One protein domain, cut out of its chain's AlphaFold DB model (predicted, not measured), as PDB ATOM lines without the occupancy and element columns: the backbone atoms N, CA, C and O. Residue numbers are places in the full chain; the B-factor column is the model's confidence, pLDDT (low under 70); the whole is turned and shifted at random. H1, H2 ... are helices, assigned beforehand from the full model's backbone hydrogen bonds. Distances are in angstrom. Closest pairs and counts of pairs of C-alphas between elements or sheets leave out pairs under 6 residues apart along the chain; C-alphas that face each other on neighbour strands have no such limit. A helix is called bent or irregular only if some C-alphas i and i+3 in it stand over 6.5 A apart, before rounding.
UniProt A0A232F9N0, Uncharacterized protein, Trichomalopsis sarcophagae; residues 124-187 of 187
ATOM      1  N   PHE A 124      62.314 -19.637  85.323       87.88
ATOM      2  CA  PHE A 124      62.872 -19.152  86.574       87.88
ATOM      3  C   PHE A 124      62.918 -17.618  86.605       87.88
ATOM      4  O   PHE A 124      62.515 -17.002  87.590       87.88
ATOM      5  N   ASP A 125      63.335 -16.986  85.505       87.38
ATOM      6  CA  ASP A 125      63.331 -15.529  85.375       87.38
ATOM      7  C   ASP A 125      61.921 -14.944  85.489       87.38
ATOM      8  O   ASP A 125      61.737 -13.928  86.155       87.38
ATOM      9  N   LEU A 126      60.926 -15.584  84.870       87.44
ATOM     10  CA  LEU A 126      59.527 -15.158  84.941       87.44
ATOM     11  C   LEU A 126      59.001 -15.149  86.387       87.44
ATOM     12  O   LEU A 126      58.245 -14.252  86.755       87.44
ATOM     13  N   LEU A 127      59.431 -16.113  87.207       87.00
ATOM     14  CA  LEU A 127      59.050 -16.209  88.618       87.00
ATOM     15  C   LEU A 127      59.821 -15.245  89.532       87.00
ATOM     16  O   LEU A 127      59.322 -14.885  90.597       87.00
ATOM     17  N   THR A 128      61.044 -14.853  89.162       86.12
ATOM     18  CA  THR A 128      61.979 -14.208  90.103       86.12
ATOM     19  C   THR A 128      62.396 -12.787  89.738       86.12
ATOM     20  O   THR A 128      62.775 -12.025  90.633       86.12
ATOM     21  N   LYS A 129      62.326 -12.382  88.463       86.81
ATOM     22  CA  LYS A 129      62.659 -11.013  88.039       86.81
ATOM     23  C   LYS A 129      61.540 -10.032  88.388       86.81
ATOM     24  O   LYS A 129      60.374 -10.383  88.541       86.81
ATOM     25  N   CYS A 130      61.905  -8.749  88.466       83.56
ATOM     26  CA  CYS A 130      60.934  -7.663  88.591       83.56
ATOM     27  C   CYS A 130      59.883  -7.743  87.479       83.56
ATOM     28  O   CYS A 130      60.238  -7.877  86.306       83.56
ATOM     29  N   ARG A 131      58.612  -7.538  87.843       83.12
ATOM     30  CA  ARG A 131      57.493  -7.443  86.889       83.12
ATOM     31  C   ARG A 131      57.768  -6.424  85.786       83.12
ATOM     32  O   ARG A 131      57.498  -6.713  84.631       83.12
ATOM     33  N   CYS A 132      58.400  -5.304  86.136       83.19
ATOM     34  CA  CYS A 132      58.856  -4.280  85.204       83.19
ATOM     35  C   CYS A 132      59.765  -4.836  84.093       83.19
ATOM     36  O   CYS A 132      59.555  -4.563  82.916       83.19
ATOM     37  N   LYS A 133      60.738  -5.688  84.444       87.12
ATOM     38  CA  LYS A 133      61.675  -6.290  83.483       87.12
ATOM     39  C   LYS A 133      60.997  -7.325  82.587       87.12
ATOM     40  O   LYS A 133      61.359  -7.445  81.424       87.12
ATOM     41  N   ILE A 134      60.028  -8.070  83.121       88.81
ATOM     42  CA  ILE A 134      59.257  -9.043  82.335       88.81
ATOM     43  C   ILE A 134      58.264  -8.339  81.406       88.81
ATOM     44  O   ILE A 134      58.106  -8.757  80.264       88.81
ATOM     45  N   ALA A 135      57.621  -7.263  81.859       88.06
ATOM     46  CA  ALA A 135      56.642  -6.521  81.072       88.06
ATOM     47  C   ALA A 135      57.233  -5.960  79.772       88.06
ATOM     48  O   ALA A 135      56.598  -6.062  78.729       88.06
ATOM     49  N   VAL A 136      58.483  -5.485  79.787       87.06
ATOM     50  CA  VAL A 136      59.181  -5.055  78.560       87.06
ATOM     51  C   VAL A 136      59.251  -6.182  77.521       87.06
ATOM     52  O   VAL A 136      59.092  -5.935  76.328       87.06
ATOM     53  N   LEU A 137      59.412  -7.438  77.951       87.00
ATOM     54  CA  LEU A 137      59.458  -8.588  77.042       87.00
ATOM     55  C   LEU A 137      58.096  -8.893  76.400       87.00
ATOM     56  O   LEU A 137      58.058  -9.500  75.329       87.00
ATOM     57  N   MET A 138      56.988  -8.450  77.009       86.44
ATOM     58  CA  MET A 138      55.632  -8.649  76.481       86.44
ATOM     59  C   MET A 138      55.387  -7.894  75.171       86.44
ATOM     60  O   MET A 138      54.537  -8.333  74.390       86.44
ATOM     61  N   ARG A 139      56.171  -6.838  74.890       83.25
ATOM     62  CA  ARG A 139      56.196  -6.130  73.594       83.25
ATOM     63  C   ARG A 139      56.495  -7.076  72.430       83.25
ATOM     64  O   ARG A 139      56.007  -6.888  71.317       83.25
ATOM     65  N   HIS A 140      57.273  -8.132  72.666       85.06
ATOM     66  CA  HIS A 140      57.626  -9.086  71.624       85.06
ATOM     67  C   HIS A 140      56.532 -10.149  71.460       85.06
ATOM     68  O   HIS A 140      56.368 -11.031  72.303       85.06
ATOM     69  N   ARG A 141      55.833 -10.156  70.315       81.75
ATOM     70  CA  ARG A 141      54.812 -11.181  69.985       81.75
ATOM     71  C   ARG A 141      55.329 -12.618  70.113       81.75
ATOM     72  O   ARG A 141      54.584 -13.518  70.505       81.75
ATOM     73  N   GLN A 142      56.614 -12.836  69.829       81.75
ATOM     74  CA  GLN A 142      57.261 -14.135  69.997       81.75
ATOM     75  C   GLN A 142      57.230 -14.616  71.458       81.75
ATOM     76  O   GLN A 142      57.034 -15.808  71.684       81.75
ATOM     77  N   PHE A 143      57.334 -13.710  72.438       81.69
ATOM     78  CA  PHE A 143      57.267 -14.035  73.868       81.69
ATOM     79  C   PHE A 143      55.903 -14.585  74.250       81.69
ATOM     80  O   PHE A 143      55.799 -15.659  74.841       81.69
ATOM     81  N   GLN A 144      54.846 -13.893  73.831       81.50
ATOM     82  CA  GLN A 144      53.480 -14.311  74.120       81.50
ATOM     83  C   GLN A 144      53.142 -15.649  73.453       81.50
ATOM     84  O   GLN A 144      52.522 -16.508  74.077       81.50
ATOM     85  N   ARG A 145      53.570 -15.847  72.198       82.19
ATOM     86  CA  ARG A 145      53.341 -17.099  71.465       82.19
ATOM     87  C   ARG A 145      54.068 -18.278  72.111       82.19
ATOM     88  O   ARG A 145      53.446 -19.315  72.312       82.19
ATOM     89  N   LEU A 146      55.345 -18.107  72.461       77.00
ATOM     90  CA  LEU A 146      56.156 -19.176  73.052       77.00
ATOM     91  C   LEU A 146      55.658 -19.571  74.444       77.00
ATOM     92  O   LEU A 146      55.592 -20.759  74.757       77.00
ATOM     93  N   PHE A 147      55.209 -18.600  75.242       78.94
ATOM     94  CA  PHE A 147      54.554 -18.897  76.512       78.94
ATOM     95  C   PHE A 147      53.272 -19.721  76.319       78.94
ATOM     96  O   PHE A 147      53.082 -20.730  76.993       78.94
ATOM     97  N   ARG A 148      52.408 -19.340  75.362       77.38
ATOM     98  CA  ARG A 148      51.170 -20.087  75.060       77.38
ATOM     99  C   ARG A 148      51.456 -21.517  74.593       77.38
ATOM    100  O   ARG A 148      50.738 -22.424  75.000       77.38
ATOM    101  N   SER A 149      52.501 -21.723  73.786       74.44
ATOM    102  CA  SER A 149      52.883 -23.057  73.297       74.44
ATOM    103  C   SER A 149      53.509 -23.953  74.363       74.44
ATOM    104  O   SER A 149      53.462 -25.169  74.226       74.44
ATOM    105  N   PHE A 150      54.094 -23.381  75.420       68.31
ATOM    106  CA  PHE A 150      54.759 -24.169  76.460       68.31
ATOM    107  C   PHE A 150      53.772 -24.988  77.313       68.31
ATOM    108  O   PHE A 150      54.148 -26.005  77.894       68.31
ATOM    109  N   GLY A 151      52.494 -24.592  77.345       60.06
ATOM    110  CA  GLY A 151      51.444 -25.308  78.070       60.06
ATOM    111  C   GLY A 151      51.692 -25.414  79.584       60.06
ATOM    112  O   GLY A 151      52.717 -24.997  80.120       60.06
ATOM    113  N   ARG A 152      50.736 -25.997  80.320       60.38
ATOM    114  CA  ARG A 152      50.854 -26.215  81.780       60.38
ATOM    115  C   ARG A 152      51.759 -27.406  82.158       60.38
ATOM    116  O   ARG A 152      51.892 -27.710  83.339       60.38
ATOM    117  N   GLY A 153      52.346 -28.101  81.179       59.97
ATOM    118  CA  GLY A 153      52.920 -29.441  81.362       59.97
ATOM    119  C   GLY A 153      54.352 -29.499  81.905       59.97
ATOM    120  O   GLY A 153      54.711 -30.486  82.537       59.97
ATOM    121  N   GLY A 154      55.176 -28.463  81.700       70.06
ATOM    122  CA  GLY A 154      56.610 -28.547  82.022       70.06
ATOM    123  C   GLY A 154      56.931 -28.545  83.523       70.06
ATOM    124  O   GLY A 154      57.836 -29.249  83.972       70.06
ATOM    125  N   PHE A 155      56.177 -27.773  84.314       79.50
ATOM    126  CA  PHE A 155      56.480 -27.543  85.732       79.50
ATOM    127  C   PHE A 155      55.220 -27.512  86.614       79.50
ATOM    128  O   PHE A 155      54.843 -26.446  87.102       79.50
ATOM    129  N   PRO A 156      54.580 -28.667  86.878       82.12
ATOM    130  CA  PRO A 156      53.295 -28.726  87.584       82.12
ATOM    131  C   PRO A 156      53.284 -28.045  88.962       82.12
ATOM    132  O   PRO A 156      52.315 -27.377  89.304       82.12
ATOM    133  N   ILE A 157      54.378 -28.148  89.730       86.38
ATOM    134  CA  ILE A 157      54.505 -27.550  91.078       86.38
ATOM    135  C   ILE A 157      54.382 -26.018  91.050       86.38
ATOM    136  O   ILE A 157      53.901 -25.422  92.012       86.38
ATOM    137  N   PHE A 158      54.784 -25.393  89.945       86.69
ATOM    138  CA  PHE A 158      54.809 -23.941  89.772       86.69
ATOM    139  C   PHE A 158      53.895 -23.472  88.636       86.69
ATOM    140  O   PHE A 158      53.992 -22.324  88.213       86.69
ATOM    141  N   ALA A 159      53.027 -24.336  88.099       85.31
ATOM    142  CA  ALA A 159      52.229 -24.009  86.921       85.31
ATOM    143  C   ALA A 159      51.333 -22.787  87.175       85.31
ATOM    144  O   ALA A 159      51.319 -21.855  86.371       85.31
ATOM    145  N   ASP A 160      50.651 -22.757  88.319       84.31
ATOM    146  CA  ASP A 160      49.809 -21.624  88.709       84.31
ATOM    147  C   ASP A 160      50.637 -20.354  88.939       84.31
ATOM    148  O   ASP A 160      50.256 -19.286  88.464       84.31
ATOM    149  N   ASP A 161      51.798 -20.478  89.590       84.94
ATOM    150  CA  ASP A 161      52.702 -19.358  89.872       84.94
ATOM    151  C   ASP A 161      53.246 -18.736  88.571       84.94
ATOM    152  O   ASP A 161      53.259 -17.515  88.407       84.94
ATOM    153  N   ILE A 162      53.629 -19.574  87.604       86.44
ATOM    154  CA  ILE A 162      54.091 -19.169  86.269       86.44
ATOM    155  C   ILE A 162      52.970 -18.448  85.511       86.44
ATOM    156  O   ILE A 162      53.192 -17.393  84.911       86.44
ATOM    157  N   MET A 163      51.752 -18.996  85.550       85.94
ATOM    158  CA  MET A 163      50.583 -18.400  84.903       85.94
ATOM    159  C   MET A 163      50.203 -17.057  85.531       85.94
ATOM    160  O   MET A 163      49.875 -16.111  84.812       85.94
ATOM    161  N   GLU A 164      50.243 -16.954  86.858       87.25
ATOM    162  CA  GLU A 164      49.947 -15.723  87.593       87.25
ATOM    163  C   GLU A 164      51.016 -14.653  87.323       87.25
ATOM    164  O   GLU A 164      50.673 -13.514  86.996       87.25
ATOM    165  N   ALA A 165      52.301 -15.024  87.331       87.12
ATOM    166  CA  ALA A 165      53.405 -14.130  86.981       87.12
ATOM    167  C   ALA A 165      53.271 -13.577  85.553       87.12
ATOM    168  O   ALA A 165      53.399 -12.367  85.343       87.12
ATOM    169  N   PHE A 166      52.937 -14.434  84.583       87.06
ATOM    170  CA  PHE A 166      52.687 -14.014  83.205       87.06
ATOM    171  C   PHE A 166      51.503 -13.044  83.103       87.06
ATOM    172  O   PHE A 166      51.632 -11.979  82.498       87.06
ATOM    173  N   LYS A 167      50.362 -13.369  83.729       88.25
ATOM    174  CA  LYS A 167      49.174 -12.496  83.744       88.25
ATOM    175  C   LYS A 167      49.487 -11.127  84.343       88.25
ATOM    176  O   LYS A 167      49.082 -10.111  83.783       88.25
ATOM    177  N   HIS A 168      50.217 -11.090  85.456       88.12
ATOM    178  CA  HIS A 168      50.599  -9.841  86.114       88.12
ATOM    179  C   HIS A 168      51.541  -8.999  85.255       88.12
ATOM    180  O   HIS A 168      51.346  -7.791  85.158       88.12
ATOM    181  N   ALA A 169      52.535  -9.617  84.615       88.38
ATOM    182  CA  ALA A 169      53.431  -8.899  83.718       88.38
ATOM    183  C   ALA A 169      52.703  -8.372  82.471       88.38
ATOM    184  O   ALA A 169      52.988  -7.261  82.036       88.38
ATOM    185  N   ARG A 170      51.728  -9.120  81.936       88.56
ATOM    186  CA  ARG A 170      50.901  -8.666  80.812       88.56
ATOM    187  C   ARG A 170      50.029  -7.473  81.197       88.56
ATOM    188  O   ARG A 170      50.065  -6.473  80.499       88.56
ATOM    189  N   LYS A 171      49.328  -7.545  82.331       90.06
ATOM    190  CA  LYS A 171      48.510  -6.427  82.827       90.06
ATOM    191  C   LYS A 171      49.349  -5.169  83.070       90.06
ATOM    192  O   LYS A 171      48.906  -4.063  82.795       90.06
ATOM    193  N   TYR A 172      50.562  -5.338  83.597       89.44
ATOM    194  CA  TYR A 172      51.483  -4.219  83.786       89.44
ATOM    195  C   TYR A 172      51.938  -3.626  82.447       89.44
ATOM    196  O   TYR A 172      52.009  -2.414  82.323       89.44
ATOM    197  N   TYR A 173      52.204  -4.466  81.444       90.00
ATOM    198  CA  TYR A 173      52.530  -4.019  80.091       90.00
ATOM    199  C   TYR A 173      51.375  -3.257  79.425       90.00
ATOM    200  O   TYR A 173      51.611  -2.178  78.903       90.00
ATOM    201  N   GLU A 174      50.150  -3.785  79.481       89.44
ATOM    202  CA  GLU A 174      48.941  -3.120  78.964       89.44
ATOM    203  C   GLU A 174      48.805  -1.719  79.583       89.44
ATOM    204  O   GLU A 174      48.805  -0.730  78.864       89.44
ATOM    205  N   SER A 175      48.900  -1.620  80.914       89.44
ATOM    206  CA  SER A 175      48.875  -0.329  81.613       89.44
ATOM    207  C   SER A 175      50.012   0.627  81.225       89.44
ATOM    208  O   SER A 175      49.823   1.835  81.331       89.44
ATOM    209  N   MET A 176      51.196   0.128  80.844       88.06
ATOM    210  CA  MET A 176      52.284   0.981  80.347       88.06
ATOM    211  C   MET A 176      51.984   1.518  78.945       88.06
ATOM    212  O   MET A 176      52.324   2.658  78.663       88.06
ATOM    213  N   MET A 177      51.366   0.708  78.081       85.62
ATOM    214  CA  MET A 177      50.989   1.134  76.730       85.62
ATOM    215  C   MET A 177      49.878   2.183  76.770       85.62
ATOM    216  O   MET A 177      50.001   3.187  76.081       85.62
ATOM    217  N   ASP A 178      48.870   2.000  77.631       87.31
ATOM    218  CA  ASP A 178      47.794   2.982  77.822       87.31
ATOM    219  C   ASP A 178      48.366   4.344  78.265       87.31
ATOM    220  O   ASP A 178      47.935   5.402  77.817       87.31
ATOM    221  N   GLN A 179      49.385   4.333  79.136       81.56
ATOM    222  CA  GLN A 179      50.084   5.552  79.549       81.56
ATOM    223  C   GLN A 179      50.898   6.187  78.416       81.56
ATOM    224  O   GLN A 179      50.943   7.409  78.330       81.56
ATOM    225  N   GLU A 180      51.555   5.386  77.571       80.56
ATOM    226  CA  GLU A 180      52.287   5.891  76.401       80.56
ATOM    227  C   GLU A 180      51.326   6.535  75.387       80.56
ATOM    228  O   GLU A 180      51.614   7.623  74.900       80.56
ATOM    229  N   GLU A 181      50.168   5.925  75.124       81.19
ATOM    230  CA  GLU A 181      49.133   6.451  74.220       81.19
ATOM    231  C   GLU A 181      48.588   7.806  74.697       81.19
ATOM    232  O   GLU A 181      48.599   8.768  73.934       81.19
ATOM    233  N   LEU A 182      48.257   7.932  75.988       79.56
ATOM    234  CA  LEU A 182      47.812   9.200  76.581       79.56
ATOM    235  C   LEU A 182      48.856  10.326  76.470       79.56
ATOM    236  O   LEU A 182      48.492  11.496  76.389       79.56
ATOM    237  N   ILE A 183      50.153   9.996  76.489       76.06
ATOM    238  CA  ILE A 183      51.228  10.982  76.299       76.06
ATOM    239  C   ILE A 183      51.279  11.449  74.842       76.06
ATOM    240  O   ILE A 183      51.480  12.636  74.600       76.06
ATOM    241  N   TYR A 184      51.097  10.536  73.885       66.75
ATOM    242  CA  TYR A 184      51.060  10.876  72.461       66.75
ATOM    243  C   TYR A 184      49.820  11.688  72.079       66.75
ATOM    244  O   TYR A 184      49.926  12.567  71.235       66.75
ATOM    245  N   GLU A 185      48.667  11.425  72.694       70.31
ATOM    246  CA  GLU A 185      47.434  12.189  72.450       70.31
ATOM    247  C   GLU A 185      47.457  13.599  73.064       70.31
ATOM    248  O   GLU A 185      46.691  14.468  72.648       70.31
ATOM    249  N   ALA A 186      48.323  13.838  74.053       69.19
ATOM    250  CA  ALA A 186      48.460  15.121  74.743       69.19
ATOM    251  C   ALA A 186      49.585  16.025  74.192       69.19
ATOM    252  O   ALA A 186      49.781  17.119  74.729       69.19
ATOM    253  N   ALA A 187      50.331  15.573  73.176       58.91
ATOM    254  CA  ALA A 187      51.466  16.269  72.556       58.91
ATOM    255  C   ALA A 187      51.126  16.769  71.145       58.91
ATOM    256  O   ALA A 187      51.587  17.883  70.806       58.91
TER     257      ALA A 187
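This is residues 124 to 187 of the 187 residues of an uncharacterized protein of Trichomalopsis sarcophagae (UniProt A0A232F9N0). One long helix, H4, makes the long axis, and three short helices, H1, H2 and H3, form an arc beside its first part, while residues 178 to 187, of which 178 to 185 belong to H4, stick out as a free arm. H2 crosses H4 nearly at a right angle and H1 packs on H4 closer to where H4 begins, while H3 runs back toward the beginning of H4 with a gap between them. The printed part has 64 residues with four named helices, H1, H2, H3 and H4 in chain order, and no named strand; the class is all helix. The whole is loose, with a radius of gyration of the C-alphas of 13.6 A, and it spans 47 by 20 by 14 A, the free arm adding to the length.

Begin with H4, residues 156 to 185, and look along it for what comes close. H2, residues 131 to 138, touches H4 at residues 165 to 173 alone; the closest C-alphas, those of Ala 135 and Ala 169, are 4.8 A apart. Their lines stand about perpendicular, at 79 degrees. H1, residues 124 to 128, touches H4 at residues 161 to 166 alone, and the closest C-alphas are those of Leu 127 and Ala 165, 6.2 A apart. H1 and H2 are close but not clearly touching, with the C-alphas of Leu 126 and Ile 134 closest at 6.7 A. H3, residues 141 to 150, is close to H2 but not clearly touching it; their closest C-alphas, those of Met 138 and Gln 144, are 6.5 A apart, and their lines stand about perpendicular, at 81 degrees. H3 and H4 are near each other, with 5 pairs of C-alphas within 10 A and the closest at 8.5 A. H1 and H3 are apart. In H1 and H3 every O i to N i+4 pair is within hydrogen-bond range; in H2 it is 3 of 4 and in H4 24 of 26.

Find C-alpha 156 at (53.295, -28.726, 87.584); from there H4 runs 44.0 A to C-alpha 185 at (47.434, 12.189, 72.450). H4 is irregular: C-alphas 157 and 160 are 7.9 A apart, against about 5 A in a regular helix. The printed part begins with H1 at C-alpha 124, (62.872, -19.152, 86.574), and H1 covers 6.1 A to C-alpha 128. H2 covers 10.6 A from C-alpha 131 to C-alpha 138, and H3 covers 14.5 A from C-alpha 141 to C-alpha 150.

The two C-alphas farthest apart are those of Ile 157 and Ala 187, 47.7 A. Without residues 178 to 187, which stand free, the body of 54 residues spans 32 by 20 by 15 A. The links H1 to H2, H2 to H3 and H3 to H4 are tight, and the printed part has no cut. Residue 187 is the chain's last. The mean pLDDT of the printed part is 82.0, and you will find values under 70 at residues 150 to 153, residue 184 and residues 186 to 187.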